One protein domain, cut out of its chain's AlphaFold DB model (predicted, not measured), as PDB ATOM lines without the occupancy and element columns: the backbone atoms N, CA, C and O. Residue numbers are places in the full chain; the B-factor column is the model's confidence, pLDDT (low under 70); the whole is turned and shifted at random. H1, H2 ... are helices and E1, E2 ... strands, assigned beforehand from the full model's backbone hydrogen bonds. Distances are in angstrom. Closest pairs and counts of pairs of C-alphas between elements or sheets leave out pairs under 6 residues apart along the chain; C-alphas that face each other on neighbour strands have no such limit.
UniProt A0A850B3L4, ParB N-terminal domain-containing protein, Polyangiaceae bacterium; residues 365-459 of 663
ATOM      1  N   VAL A 365     -12.389  37.984  35.384       87.69
ATOM      2  CA  VAL A 365     -13.848  37.947  35.298       87.69
ATOM      3  C   VAL A 365     -14.253  37.181  34.046       87.69
ATOM      4  O   VAL A 365     -13.421  36.892  33.182       87.69
ATOM      5  N   TRP A 366     -15.523  36.842  33.914       87.31
ATOM      6  CA  TRP A 366     -16.049  36.089  32.787       87.31
ATOM      7  C   TRP A 366     -16.997  36.941  31.956       87.31
ATOM      8  O   TRP A 366     -17.718  37.791  32.465       87.31
ATOM      9  N   THR A 367     -16.987  36.721  30.646       87.56
ATOM     10  CA  THR A 367     -17.906  37.362  29.697       87.56
ATOM     11  C   THR A 367     -18.489  36.309  28.771       87.56
ATOM     12  O   THR A 367     -17.803  35.347  28.431       87.56
ATOM     13  N   LEU A 368     -19.730  36.496  28.331       83.25
ATOM     14  CA  LEU A 368     -20.399  35.582  27.406       83.25
ATOM     15  C   LEU A 368     -20.346  36.104  25.965       83.25
ATOM     16  O   LEU A 368     -20.567  37.291  25.718       83.25
ATOM     17  N   HIS A 369     -20.035  35.218  25.015       81.81
ATOM     18  CA  HIS A 369     -19.885  35.529  23.587       81.81
ATOM     19  C   HIS A 369     -20.529  34.449  22.714       81.81
ATOM     20  O   HIS A 369     -20.512  33.269  23.057       81.81
ATOM     21  N   ARG A 370     -21.054  34.830  21.542       78.38
ATOM     22  CA  ARG A 370     -21.403  33.853  20.497       78.38
ATOM     23  C   ARG A 370     -20.177  33.513  19.660       78.38
ATOM     24  O   ARG A 370     -19.355  34.387  19.390       78.38
ATOM     25  N   ASN A 371     -20.092  32.260  19.217       74.25
ATOM     26  CA  ASN A 371     -19.120  31.874  18.205       74.25
ATOM     27  C   ASN A 371     -19.507  32.534  16.866       74.25
ATOM     28  O   ASN A 371     -20.578  32.218  16.341       74.25
ATOM     29  N   PRO A 372     -18.678  33.426  16.294       68.75
ATOM     30  CA  PRO A 372     -18.998  34.077  15.026       68.75
ATOM     31  C   PRO A 372     -19.110  33.085  13.857       68.75
ATOM     32  O   PRO A 372     -19.864  33.344  12.928       68.75
ATOM     33  N   ALA A 373     -18.429  31.935  13.924       70.94
ATOM     34  CA  ALA A 373     -18.528  30.877  12.919       70.94
ATOM     35  C   ALA A 373     -19.760  29.969  13.106       70.94
ATOM     36  O   ALA A 373     -20.121  29.226  12.200       70.94
ATOM     37  N   ASN A 374     -20.412  30.004  14.274       76.69
ATOM     38  CA  ASN A 374     -21.617  29.223  14.541       76.69
ATOM     39  C   ASN A 374     -22.540  29.959  15.519       76.69
ATOM     40  O   ASN A 374     -22.536  29.715  16.728       76.69
ATOM     41  N   LEU A 375     -23.369  30.849  14.974       71.88
ATOM     42  CA  LEU A 375     -24.290  31.666  15.762       71.88
ATOM     43  C   LEU A 375     -25.398  30.854  16.448       71.88
ATOM     44  O   LEU A 375     -26.006  31.373  17.380       71.88
ATOM     45  N   ARG A 376     -25.675  29.620  16.005       73.50
ATOM     46  CA  ARG A 376     -26.659  28.713  16.627       73.50
ATOM     47  C   ARG A 376     -26.027  27.744  17.636       73.50
ATOM     48  O   ARG A 376     -26.750  27.007  18.293       73.50
ATOM     49  N   GLY A 377     -24.699  27.745  17.748       74.25
ATOM     50  CA  GLY A 377     -23.946  26.906  18.675       74.25
ATOM     51  C   GLY A 377     -23.980  27.401  20.128       74.25
ATOM     52  O   GLY A 377     -24.626  28.408  20.439       74.25
ATOM     53  N   PRO A 378     -23.269  26.710  21.038       75.50
ATOM     54  CA  PRO A 378     -23.242  27.058  22.456       75.50
ATOM     55  C   PRO A 378     -22.602  28.431  22.707       75.50
ATOM     56  O   PRO A 378     -21.681  28.857  22.005       75.50
ATOM     57  N   VAL A 379     -23.076  29.118  23.752       81.56
ATOM     58  CA  VAL A 379     -22.497  30.390  24.209       81.56
ATOM     59  C   VAL A 379     -21.145  30.127  24.865       81.56
ATOM     60  O   VAL A 379     -21.034  29.317  25.785       81.56
ATOM     61  N   LEU A 380     -20.126  30.851  24.414       82.50
ATOM     62  CA  LEU A 380     -18.765  30.753  24.914       82.50
ATOM     63  C   LEU A 380     -18.590  31.643  26.146       82.50
ATOM     64  O   LEU A 380     -18.803  32.854  26.078       82.50
ATOM     65  N   ALA A 381     -18.146  31.051  27.252       86.12
ATOM     66  CA  ALA A 381     -17.659  31.787  28.410       86.12
ATOM     67  C   ALA A 381     -16.172  32.101  28.219       86.12
ATOM     68  O   ALA A 381     -15.336  31.206  28.113       86.12
ATOM     69  N   VAL A 382     -15.840  33.386  28.155       84.00
ATOM     70  CA  VAL A 382     -14.481  33.871  27.916       84.00
ATOM     71  C   VAL A 382     -13.978  34.571  29.166       84.00
ATOM     72  O   VAL A 382     -14.532  35.593  29.579       84.00
ATOM     73  N   ARG A 383     -12.897  34.034  29.732       86.19
ATOM     74  CA  ARG A 383     -12.187  34.626  30.864       86.19
ATOM     75  C   ARG A 383     -11.428  35.878  30.416       86.19
ATOM     76  O   ARG A 383     -10.659  35.833  29.457       86.19
ATOM     77  N   ARG A 384     -11.645  36.995  31.105       84.94
ATOM     78  CA  ARG A 384     -11.065  38.318  30.844       84.94
ATOM     79  C   ARG A 384     -10.206  38.751  32.019       84.94
ATOM     80  O   ARG A 384     -10.519  38.437  33.163       84.94
ATOM     81  N   ARG A 385      -9.124  39.468  31.731       80.69
ATOM     82  CA  ARG A 385      -8.256  40.040  32.758       80.69
ATOM     83  C   ARG A 385      -8.832  41.366  33.245       80.69
ATOM     84  O   ARG A 385      -9.316  42.166  32.442       80.69
ATOM     85  N   VAL A 386      -8.735  41.595  34.547       82.88
ATOM     86  CA  VAL A 386      -9.002  42.899  35.154       82.88
ATOM     87  C   VAL A 386      -7.721  43.729  35.093       82.88
ATOM     88  O   VAL A 386      -6.669  43.301  35.559       82.88
ATOM     89  N   LEU A 387      -7.798  44.883  34.433       75.31
ATOM     90  CA  LEU A 387      -6.675  45.788  34.181       75.31
ATOM     91  C   LEU A 387      -6.482  46.805  35.310       75.31
ATOM     92  O   LEU A 387      -5.357  47.218  35.565       75.31
ATOM     93  N   ALA A 388      -7.571  47.206  35.965       67.69
ATOM     94  CA  ALA A 388      -7.569  48.083  37.132       67.69
ATOM     95  C   ALA A 388      -8.821  47.818  37.972       67.69
ATOM     96  O   ALA A 388      -9.856  47.417  37.431       67.69
ATOM     97  N   HIS A 389      -8.730  48.051  39.276       63.59
ATOM     98  CA  HIS A 389      -9.821  47.809  40.207       63.59
ATOM     99  C   HIS A 389      -9.835  48.875  41.307       63.59
ATOM    100  O   HIS A 389      -8.874  48.998  42.056       63.59
ATOM    101  N   ASP A 390     -10.933  49.626  41.369       66.75
ATOM    102  CA  ASP A 390     -11.306  50.548  42.448       66.75
ATOM    103  C   ASP A 390     -12.855  50.522  42.557       66.75
ATOM    104  O   ASP A 390     -13.459  49.463  42.355       66.75
ATOM    105  N   ARG A 391     -13.556  51.650  42.756       62.50
ATOM    106  CA  ARG A 391     -15.027  51.745  42.579       62.50
ATOM    107  C   ARG A 391     -15.498  51.308  41.186       62.50
ATOM    108  O   ARG A 391     -16.634  50.860  41.017       62.50
ATOM    109  N   ILE A 392     -14.628  51.452  40.187       65.31
ATOM    110  CA  ILE A 392     -14.853  51.034  38.806       65.31
ATOM    111  C   ILE A 392     -13.730  50.074  38.404       65.31
ATOM    112  O   ILE A 392     -12.549  50.407  38.454       65.31
ATOM    113  N   MET A 393     -14.109  48.877  37.982       72.69
ATOM    114  CA  MET A 393     -13.240  47.848  37.436       72.69
ATOM    115  C   MET A 393     -13.058  48.048  35.929       72.69
ATOM    116  O   MET A 393     -14.032  48.200  35.191       72.69
ATOM    117  N   ILE A 394     -11.812  48.018  35.460       76.88
ATOM    118  CA  ILE A 394     -11.477  48.072  34.035       76.88
ATOM    119  C   ILE A 394     -11.213  46.647  33.549       76.88
ATOM    120  O   ILE A 394     -10.272  46.002  34.003       76.88
ATOM    121  N   VAL A 395     -12.022  46.157  32.611       76.50
ATOM    122  CA  VAL A 395     -11.956  44.783  32.093       76.50
ATOM    123  C   VAL A 395     -11.434  44.780  30.658       76.50
ATOM    124  O   VAL A 395     -11.894  45.546  29.810       76.50
ATOM    125  N   GLU A 396     -10.482  43.894  30.369       78.69
ATOM    126  CA  GLU A 396      -9.908  43.716  29.035       78.69
ATOM    127  C   GLU A 396     -10.903  43.044  28.075       78.69
ATOM    128  O   GLU A 396     -11.304  41.897  28.280       78.69
ATOM    129  N   ILE A 397     -11.267  43.725  26.985       71.12
ATOM    130  CA  ILE A 397     -12.077  43.172  25.888       71.12
ATOM    131  C   ILE A 397     -11.382  43.470  24.553       71.12
ATOM    132  O   ILE A 397     -10.730  44.496  24.402       71.12
ATOM    133  N   ALA A 398     -11.535  42.569  23.573       57.75
ATOM    134  CA  ALA A 398     -10.780  42.530  22.312       57.75
ATOM    135  C   ALA A 398     -10.767  43.828  21.477       57.75
ATOM    136  O   ALA A 398      -9.896  43.983  20.629       57.75
ATOM    137  N   ARG A 399     -11.729  44.739  21.674       60.09
ATOM    138  CA  ARG A 399     -11.776  46.031  20.968       60.09
ATOM    139  C   ARG A 399     -11.205  47.164  21.810       60.09
ATOM    140  O   ARG A 399     -10.285  47.844  21.372       60.09
ATOM    141  N   ARG A 400     -11.776  47.382  22.994       64.25
ATOM    142  CA  ARG A 400     -11.347  48.388  23.969       64.25
ATOM    143  C   ARG A 400     -11.660  47.895  25.383       64.25
ATOM    144  O   ARG A 400     -12.639  47.163  25.543       64.25
ATOM    145  N   PRO A 401     -10.872  48.297  26.393       69.56
ATOM    146  CA  PRO A 401     -11.226  48.073  27.784       69.56
ATOM    147  C   PRO A 401     -12.578  48.701  28.113       69.56
ATOM    148  O   PRO A 401     -12.907  49.779  27.613       69.56
ATOM    149  N   VAL A 402     -13.343  48.034  28.965       71.19
ATOM    150  CA  VAL A 402     -14.656  48.508  29.417       71.19
ATOM    151  C   VAL A 402     -14.663  48.705  30.925       71.19
ATOM    152  O   VAL A 402     -13.851  48.114  31.636       71.19
ATOM    153  N   ARG A 403     -15.573  49.549  31.404       72.56
ATOM    154  CA  ARG A 403     -15.750  49.876  32.819       72.56
ATOM    155  C   ARG A 403     -16.918  49.089  33.401       72.56
ATOM    156  O   ARG A 403     -17.942  48.943  32.741       72.56
ATOM    157  N   VAL A 404     -16.770  48.607  34.628       72.69
ATOM    158  CA  VAL A 404     -17.800  47.894  35.398       72.69
ATOM    159  C   VAL A 404     -17.797  48.428  36.819       72.69
ATOM    160  O   VAL A 404     -16.731  48.589  37.400       72.69
ATOM    161  N   PHE A 405     -18.957  48.684  37.411       70.31
ATOM    162  CA  PHE A 405     -19.015  49.073  38.818       70.31
ATOM    163  C   PHE A 405     -18.735  47.867  39.717       70.31
ATOM    164  O   PHE A 405     -19.431  46.855  39.649       70.31
ATOM    165  N   SER A 406     -17.695  47.967  40.547       72.06
ATOM    166  CA  SER A 406     -17.224  46.840  41.361       72.06
ATOM    167  C   SER A 406     -18.229  46.430  42.436       72.06
ATOM    168  O   SER A 406     -18.373  45.239  42.686       72.06
ATOM    169  N   HIS A 407     -18.963  47.383  43.020       63.84
ATOM    170  CA  HIS A 407     -19.995  47.097  44.021       63.84
ATOM    171  C   HIS A 407     -21.160  46.275  43.446       63.84
ATOM    172  O   HIS A 407     -21.514  45.265  44.040       63.84
ATOM    173  N   ILE A 408     -21.664  46.624  42.254       63.62
ATOM    174  CA  ILE A 408     -22.746  45.886  41.576       63.62
ATOM    175  C   ILE A 408     -22.308  44.447  41.290       63.62
ATOM    176  O   ILE A 408     -23.020  43.498  41.604       63.62
ATOM    177  N   LEU A 409     -21.108  44.277  40.724       74.00
ATOM    178  CA  LEU A 409     -20.597  42.949  40.384       74.00
ATOM    179  C   LEU A 409     -20.359  42.089  41.637       74.00
ATOM    180  O   LEU A 409     -20.587  40.887  41.589       74.00
ATOM    181  N   LYS A 410     -19.938  42.701  42.750       74.06
ATOM    182  CA  LYS A 410     -19.737  42.034  44.044       74.06
ATOM    183  C   LYS A 410     -21.046  41.612  44.708       74.06
ATOM    184  O   LYS A 410     -21.094  40.554  45.323       74.06
ATOM    185  N   GLU A 411     -22.067  42.457  44.632       68.94
ATOM    186  CA  GLU A 411     -23.360  42.233  45.280       68.94
ATOM    187  C   GLU A 411     -24.210  41.211  44.521       68.94
ATOM    188  O   GLU A 411     -24.804  40.324  45.129       68.94
ATOM    189  N   HIS A 412     -24.215  41.291  43.189       62.00
ATOM    190  CA  HIS A 412     -25.099  40.489  42.344       62.00
ATOM    191  C   HIS A 412     -24.393  39.352  41.587       62.00
ATOM    192  O   HIS A 412     -25.051  38.601  40.870       62.00
ATOM    193  N   GLY A 413     -23.062  39.240  41.662       69.56
ATOM    194  CA  GLY A 413     -22.261  38.257  40.907       69.56
ATOM    195  C   GLY A 413     -22.185  38.512  39.392       69.56
ATOM    196  O   GLY A 413     -21.392  37.891  38.677       69.56
ATOM    197  N   CYS A 414     -22.978  39.455  38.876       77.25
ATOM    198  CA  CYS A 414     -22.972  39.899  37.488       77.25
ATOM    199  C   CYS A 414     -23.202  41.415  37.394       77.25
ATOM    200  O   CYS A 414     -23.852  42.015  38.244       77.25
ATOM    201  N   ALA A 415     -22.644  42.059  36.368       70.88
ATOM    202  CA  ALA A 415     -22.809  43.491  36.137       70.88
ATOM    203  C   ALA A 415     -22.667  43.862  34.656       70.88
ATOM    204  O   ALA A 415     -21.966  43.204  33.877       70.88
ATOM    205  N   ARG A 416     -23.310  44.967  34.271       72.50
ATOM    206  CA  ARG A 416     -23.231  45.537  32.920       72.50
ATOM    207  C   ARG A 416     -22.006  46.433  32.777       72.50
ATOM    208  O   ARG A 416     -21.638  47.158  33.700       72.50
ATOM    209  N   THR A 417     -21.381  46.406  31.602       68.69
ATOM    210  CA  THR A 417     -20.225  47.260  31.299       68.69
ATOM    211  C   THR A 417     -20.633  48.520  30.547       68.69
ATOM    212  O   THR A 417     -21.426  48.412  29.611       68.69
ATOM    213  N   SER A 418     -19.966  49.645  30.795       63.09
ATOM    214  CA  SER A 418     -19.967  50.813  29.903       63.09
ATOM    215  C   SER A 418     -18.635  50.913  29.142       63.09
ATOM    216  O   SER A 418     -17.550  50.782  29.714       63.09
ATOM    217  N   GLY A 419     -18.692  51.087  27.819       57.12
ATOM    218  CA  GLY A 419     -17.517  51.141  26.943       57.12
ATOM    219  C   GLY A 419     -17.610  52.265  25.915       57.12
ATOM    220  O   GLY A 419     -18.663  52.494  25.334       57.12
ATOM    221  N   MET A 420     -16.504  52.971  25.673       54.31
ATOM    222  CA  MET A 420     -16.470  54.102  24.740       54.31
ATOM    223  C   MET A 420     -16.414  53.630  23.276       54.31
ATOM    224  O   MET A 420     -15.472  52.939  22.868       54.31
ATOM    225  N   LEU A 421     -17.392  54.041  22.466       52.06
ATOM    226  CA  LEU A 421     -17.472  53.736  21.038       52.06
ATOM    227  C   LEU A 421     -16.495  54.599  20.232       52.06
ATOM    228  O   LEU A 421     -16.556  55.826  20.230       52.06
ATOM    229  N   ALA A 422     -15.612  53.943  19.475       43.41
ATOM    230  CA  ALA A 422     -14.515  54.587  18.749       43.41
ATOM    231  C   ALA A 422     -14.937  55.602  17.669       43.41
ATOM    232  O   ALA A 422     -14.116  56.429  17.295       43.41
ATOM    233  N   LYS A 423     -16.174  55.529  17.159       42.75
ATOM    234  CA  LYS A 423     -16.657  56.376  16.055       42.75
ATOM    235  C   LYS A 423     -17.537  57.549  16.491       42.75
ATOM    236  O   LYS A 423     -17.751  58.445  15.689       42.75
ATOM    237  N   THR A 424     -18.072  57.536  17.712       47.22
ATOM    238  CA  THR A 424     -19.101  58.497  18.149       47.22
ATOM    239  C   THR A 424     -18.728  59.266  19.414       47.22
ATOM    240  O   THR A 424     -19.480  60.146  19.809       47.22
ATOM    241  N   GLY A 425     -17.629  58.918  20.096       45.03
ATOM    242  CA  GLY A 425     -17.263  59.521  21.388       45.03
ATOM    243  C   GLY A 425     -18.222  59.188  22.546       45.03
ATOM    244  O   GLY A 425     -17.943  59.532  23.690       45.03
ATOM    245  N   GLY A 426     -19.329  58.487  22.272       44.59
ATOM    246  CA  GLY A 426     -20.320  58.051  23.255       44.59
ATOM    247  C   GLY A 426     -19.897  56.811  24.041       44.59
ATOM    248  O   GLY A 426     -18.994  56.076  23.631       44.59
ATOM    249  N   TYR A 427     -20.571  56.561  25.163       47.81
ATOM    250  CA  TYR A 427     -20.415  55.336  25.944       47.81
ATOM    251  C   TYR A 427     -21.625  54.445  25.666       47.81
ATOM    252  O   TYR A 427     -22.767  54.873  25.786       47.81
ATOM    253  N   GLU A 428     -21.383  53.198  25.283       54.19
ATOM    254  CA  GLU A 428     -22.427  52.208  25.040       54.19
ATOM    255  C   GLU A 428     -22.300  51.059  26.037       54.19
ATOM    256  O   GLU A 428     -21.199  50.687  26.468       54.19
ATOM    257  N   VAL A 429     -23.442  50.484  26.401       52.91
ATOM    258  CA  VAL A 429     -23.490  49.235  27.152       52.91
ATOM    259  C   VAL A 429     -22.997  48.108  26.249       52.91
ATOM    260  O   VAL A 429     -23.646  47.751  25.269       52.91
ATOM    261  N   CYS A 430     -21.820  47.564  26.553       58.91
ATOM    262  CA  CYS A 430     -21.111  46.695  25.611       58.91
ATOM    263  C   CYS A 430     -21.286  45.193  25.902       58.91
ATOM    264  O   CYS A 430     -21.476  44.406  24.971       58.91
ATOM    265  N   VAL A 431     -21.154  44.761  27.164       70.56
ATOM    266  CA  VAL A 431     -21.056  43.343  27.558       70.56
ATOM    267  C   VAL A 431     -21.527  43.137  29.014       70.56
ATOM    268  O   VAL A 431     -21.443  44.046  29.836       70.56
ATOM    269  N   TRP A 432     -22.004  41.931  29.335       78.19
ATOM    270  CA  TRP A 432     -22.229  41.466  30.711       78.19
ATOM    271  C   TRP A 432     -20.979  40.771  31.259       78.19
ATOM    272  O   TRP A 432     -20.398  39.909  30.588       78.19
ATOM    273  N   VAL A 433     -20.586  41.140  32.473       83.00
ATOM    274  CA  VAL A 433     -19.431  40.599  33.191       83.00
ATOM    275  C   VAL A 433     -19.917  39.822  34.408       83.00
ATOM    276  O   VAL A 433     -20.840  40.262  35.079       83.00
ATOM    277  N   TYR A 434     -19.285  38.681  34.672       84.69
ATOM    278  CA  TYR A 434     -19.584  37.774  35.778       84.69
ATOM    279  C   TYR A 434     -18.314  37.558  36.600       84.69
ATOM    280  O   TYR A 434     -17.222  37.442  36.035       84.69
ATOM    281  N   ASP A 435     -18.426  37.501  37.921       80.12
ATOM    282  CA  ASP A 435     -17.284  37.221  38.801       80.12
ATOM    283  C   ASP A 435     -16.964  35.721  38.923       80.12
ATOM    284  O   ASP A 435     -15.878  35.331  39.351       80.12
ATOM    285  N   HIS A 436     -17.872  34.880  38.435       80.12
ATOM    286  CA  HIS A 436     -17.780  33.431  38.389       80.12
ATOM    287  C   HIS A 436     -17.955  32.914  36.953       80.12
ATOM    288  O   HIS A 436     -18.346  33.642  36.038       80.12
ATOM    289  N   CYS A 437     -17.611  31.642  36.726       83.50
ATOM    290  CA  CYS A 437     -17.843  31.010  35.429       83.50
ATOM    291  C   CYS A 437     -19.360  30.843  35.223       83.50
ATOM    292  O   CYS A 437     -19.968  30.132  36.025       83.50
ATOM    293  N   PRO A 438     -19.972  31.436  34.178       82.31
ATOM    294  CA  PRO A 438     -21.423  31.449  34.049       82.31
ATOM    295  C   PRO A 438     -22.007  30.040  33.971       82.31
ATOM    296  O   PRO A 438     -21.493  29.161  33.269       82.31
ATOM    297  N   THR A 439     -23.115  29.833  34.659       81.06
ATOM    298  CA  THR A 439     -23.893  28.597  34.666       81.06
ATOM    299  C   THR A 439     -24.655  28.396  33.348       81.06
ATOM    300  O   THR A 439     -24.723  29.270  32.479       81.06
ATOM    301  N   ALA A 440     -25.248  27.212  33.157       77.38
ATOM    302  CA  ALA A 440     -26.105  26.957  31.997       77.38
ATOM    303  C   ALA A 440     -27.356  27.857  31.988       77.38
ATOM    304  O   ALA A 440     -27.754  28.327  30.922       77.38
ATOM    305  N   ALA A 441     -27.920  28.138  33.168       76.38
ATOM    306  CA  ALA A 441     -29.062  29.031  33.328       76.38
ATOM    307  C   ALA A 441     -28.711  30.469  32.920       76.38
ATOM    308  O   ALA A 441     -29.416  31.060  32.104       76.38
ATOM    309  N   GLU A 442     -27.574  30.995  33.381       80.62
ATOM    310  CA  GLU A 442     -27.110  32.344  33.022       80.62
ATOM    311  C   GLU A 442     -26.752  32.469  31.541       80.62
ATOM    312  O   GLU A 442     -27.045  33.484  30.913       80.62
ATOM    313  N   ARG A 443     -26.179  31.419  30.934       83.12
ATOM    314  CA  ARG A 443     -25.979  31.374  29.476       83.12
ATOM    315  C   ARG A 443     -27.302  31.447  28.712       83.12
ATOM    316  O   ARG A 443     -27.374  32.142  27.697       83.12
ATOM    317  N   GLY A 444     -28.329  30.739  29.183       80.25
ATOM    318  CA  GLY A 444     -29.675  30.785  28.610       80.25
ATOM    319  C   GLY A 444     -30.335  32.154  28.779       80.25
ATOM    320  O   GLY A 444     -30.892  32.695  27.824       80.25
ATOM    321  N   GLU A 445     -30.212  32.753  29.960       78.69
ATOM    322  CA  GLU A 445     -30.753  34.078  30.260       78.69
ATOM    323  C   GLU A 445     -30.073  35.177  29.440       78.69
ATOM    324  O   GLU A 445     -30.743  36.014  28.836       78.69
ATOM    325  N   TRP A 446     -28.748  35.122  29.304       83.19
ATOM    326  CA  TRP A 446     -27.997  36.035  28.446       83.19
ATOM    327  C   TRP A 446     -28.460  35.981  26.983       83.19
ATOM    328  O   TRP A 446     -28.556  37.018  26.325       83.19
ATOM    329  N   LEU A 447     -28.787  34.789  26.464       80.56
ATOM    330  CA  LEU A 447     -29.345  34.640  25.115       80.56
ATOM    331  C   LEU A 447     -30.724  35.287  24.978       80.56
ATOM    332  O   LEU A 447     -30.960  35.967  23.976       80.56
ATOM    333  N   ARG A 448     -31.608  35.088  25.965       79.69
ATOM    334  CA  ARG A 448     -32.937  35.716  25.990       79.69
ATOM    335  C   ARG A 448     -32.821  37.237  26.008       79.69
ATOM    336  O   ARG A 448     -33.365  37.896  25.124       79.69
ATOM    337  N   ARG A 449     -32.035  37.786  26.941       77.25
ATOM    338  CA  ARG A 449     -31.819  39.236  27.084       77.25
ATOM    339  C   ARG A 449     -31.225  39.851  25.829       77.25
ATOM    340  O   ARG A 449     -31.746  40.841  25.335       77.25
ATOM    341  N   ARG A 450     -30.193  39.240  25.240       76.38
ATOM    342  CA  ARG A 450     -29.522  39.803  24.058       76.38
ATOM    343  C   ARG A 450     -30.432  39.903  22.832       76.38
ATOM    344  O   ARG A 450     -30.238  40.791  22.004       76.38
ATOM    345  N   ALA A 451     -31.412  39.010  22.692       75.12
ATOM    346  CA  ALA A 451     -32.422  39.125  21.642       75.12
ATOM    347  C   ALA A 451     -33.328  40.348  21.868       75.12
ATOM    348  O   ALA A 451     -33.547  41.119  20.935       75.12
ATOM    349  N   ILE A 452     -33.775  40.554  23.113       75.00
ATOM    350  CA  ILE A 452     -34.597  41.700  23.527       75.00
ATOM    351  C   ILE A 452     -33.823  43.011  23.344       75.00
ATOM    352  O   ILE A 452     -34.325  43.929  22.708       75.00
ATOM    353  N   GLU A 453     -32.578  43.082  23.822       75.25
ATOM    354  CA  GLU A 453     -31.722  44.271  23.710       75.25
ATOM    355  C   GLU A 453     -31.480  44.666  22.243       75.25
ATOM    356  O   GLU A 453     -31.603  45.835  21.877       75.25
ATOM    357  N   ASN A 454     -31.185  43.699  21.368       74.75
ATOM    358  CA  ASN A 454     -31.002  43.983  19.944       74.75
ATOM    359  C   ASN A 454     -32.295  44.490  19.289       74.75
ATOM    360  O   ASN A 454     -32.243  45.446  18.520       74.75
ATOM    361  N   ALA A 455     -33.443  43.877  19.601       76.69
ATOM    362  CA  ALA A 455     -34.737  44.325  19.091       76.69
ATOM    363  C   ALA A 455     -35.072  45.746  19.576       76.69
ATOM    364  O   ALA A 455     -35.508  46.581  18.786       76.69
ATOM    365  N   ALA A 456     -34.778  46.048  20.841       73.81
ATOM    366  CA  ALA A 456     -34.990  47.352  21.462       73.81
ATOM    367  C   ALA A 456     -34.169  48.472  20.819       73.81
ATOM    368  O   ALA A 456     -34.660  49.579  20.616       73.81
ATOM    369  N   LEU A 457     -32.908  48.190  20.471       72.00
ATOM    370  CA  LEU A 457     -32.048  49.157  19.786       72.00
ATOM    371  C   LEU A 457     -32.577  49.533  18.395       72.00
ATOM    372  O   LEU A 457     -32.288  50.640  17.921       72.00
ATOM    373  N   THR A 458     -33.317  48.624  17.755       73.25
ATOM    374  CA  THR A 458     -33.981  48.833  16.464       73.25
ATOM    375  C   THR A 458     -35.342  49.507  16.628       73.25
ATOM    376  O   THR A 458     -35.648  50.422  15.868       73.25
ATOM    377  N   SER A 459     -36.134  49.091  17.618       78.62
ATOM    378  CA  SER A 459     -37.492  49.574  17.868       78.62
ATOM    379  C   SER A 459     -37.722  49.774  19.375       78.62
ATOM    380  O   SER A 459     -38.193  48.849  20.042       78.62
TER     381      SER A 459
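Overview. This is residues 365 to 459 of the 663 residues of the protein "ParB N-terminal domain-containing protein" of Polyangiaceae bacterium (UniProt A0A850B3L4). A small barrel of six antiparallel strands, E1 to E6 in chain order round the ring, is closed by a short pairing of E6 with E1. The short helix H1 sits outside at one end, and the long helix H2 passes slantwise outside E1, its residues 451 to 458 sticking out, as does the loop of residues 372 to 377. The printed part has 95 residues in the order E1 E2 E3 E4 H1 E5 E6 H2, of mixed class. It is compact, with a radius of gyration of the C-alphas of 13.4 A and spans of 37 by 33 by 24 A.

Arrangement. E1, residues 365 to 369, E2, 380 to 389, E3, 392 to 395, and E4, 402 to 405, form a meander of successive antiparallel hairpins. Within hydrogen-bond range are N 367 and O 382, 2.9 A, N 387 and O 394, 2.7 A, and N 393 and O 404, 2.7 A. H1, residues 406 to 412, has a height over the sheet of 7.8 A. E5, residues 414 to 420, pairs with E4 through N 403 and O 418, 2.9 A, and forms a hairpin with E6, residues 427 to 434, with N 417 and O 431 at 2.9 A. E6 and E1 are antiparallel neighbours, with N 434 and O 366 within hydrogen-bond range at 2.8 A. The closest C-alphas of H1 and E5 are Leu 409 and Ala 415, 4.8 A. H2, residues 440 to 458, lies only just over E1, with 3 C-alphas falling on it, at 57 degrees on the local plane; their closest C-alphas, Leu 368 and Arg 443, are 7.3 A apart. H1 and H2 are apart. In both helices every O i to N i+4 pair is within hydrogen-bond range.

Along the chain. E1 begins at C-alpha 365 (-13.848, 37.947, 35.298) and spans 13.4 A. E2 spans 24.6 A, bending by 51 degrees at residue 386; E5 spans 20.2 A. E6 spans 20.1 A, bending by 51 degrees at residue 430. H2 spans 28.0 A, to C-alpha 458 (-33.981, 48.833, 16.464).

Size, cuts and confidence. The C-alphas of Arg 376 and Asp 390 are farthest apart, 37.1 A. The printed part has no cut and no long link. Mean pLDDT of the printed part is 72.1; 29 residues are under 70, among them 417 to 430.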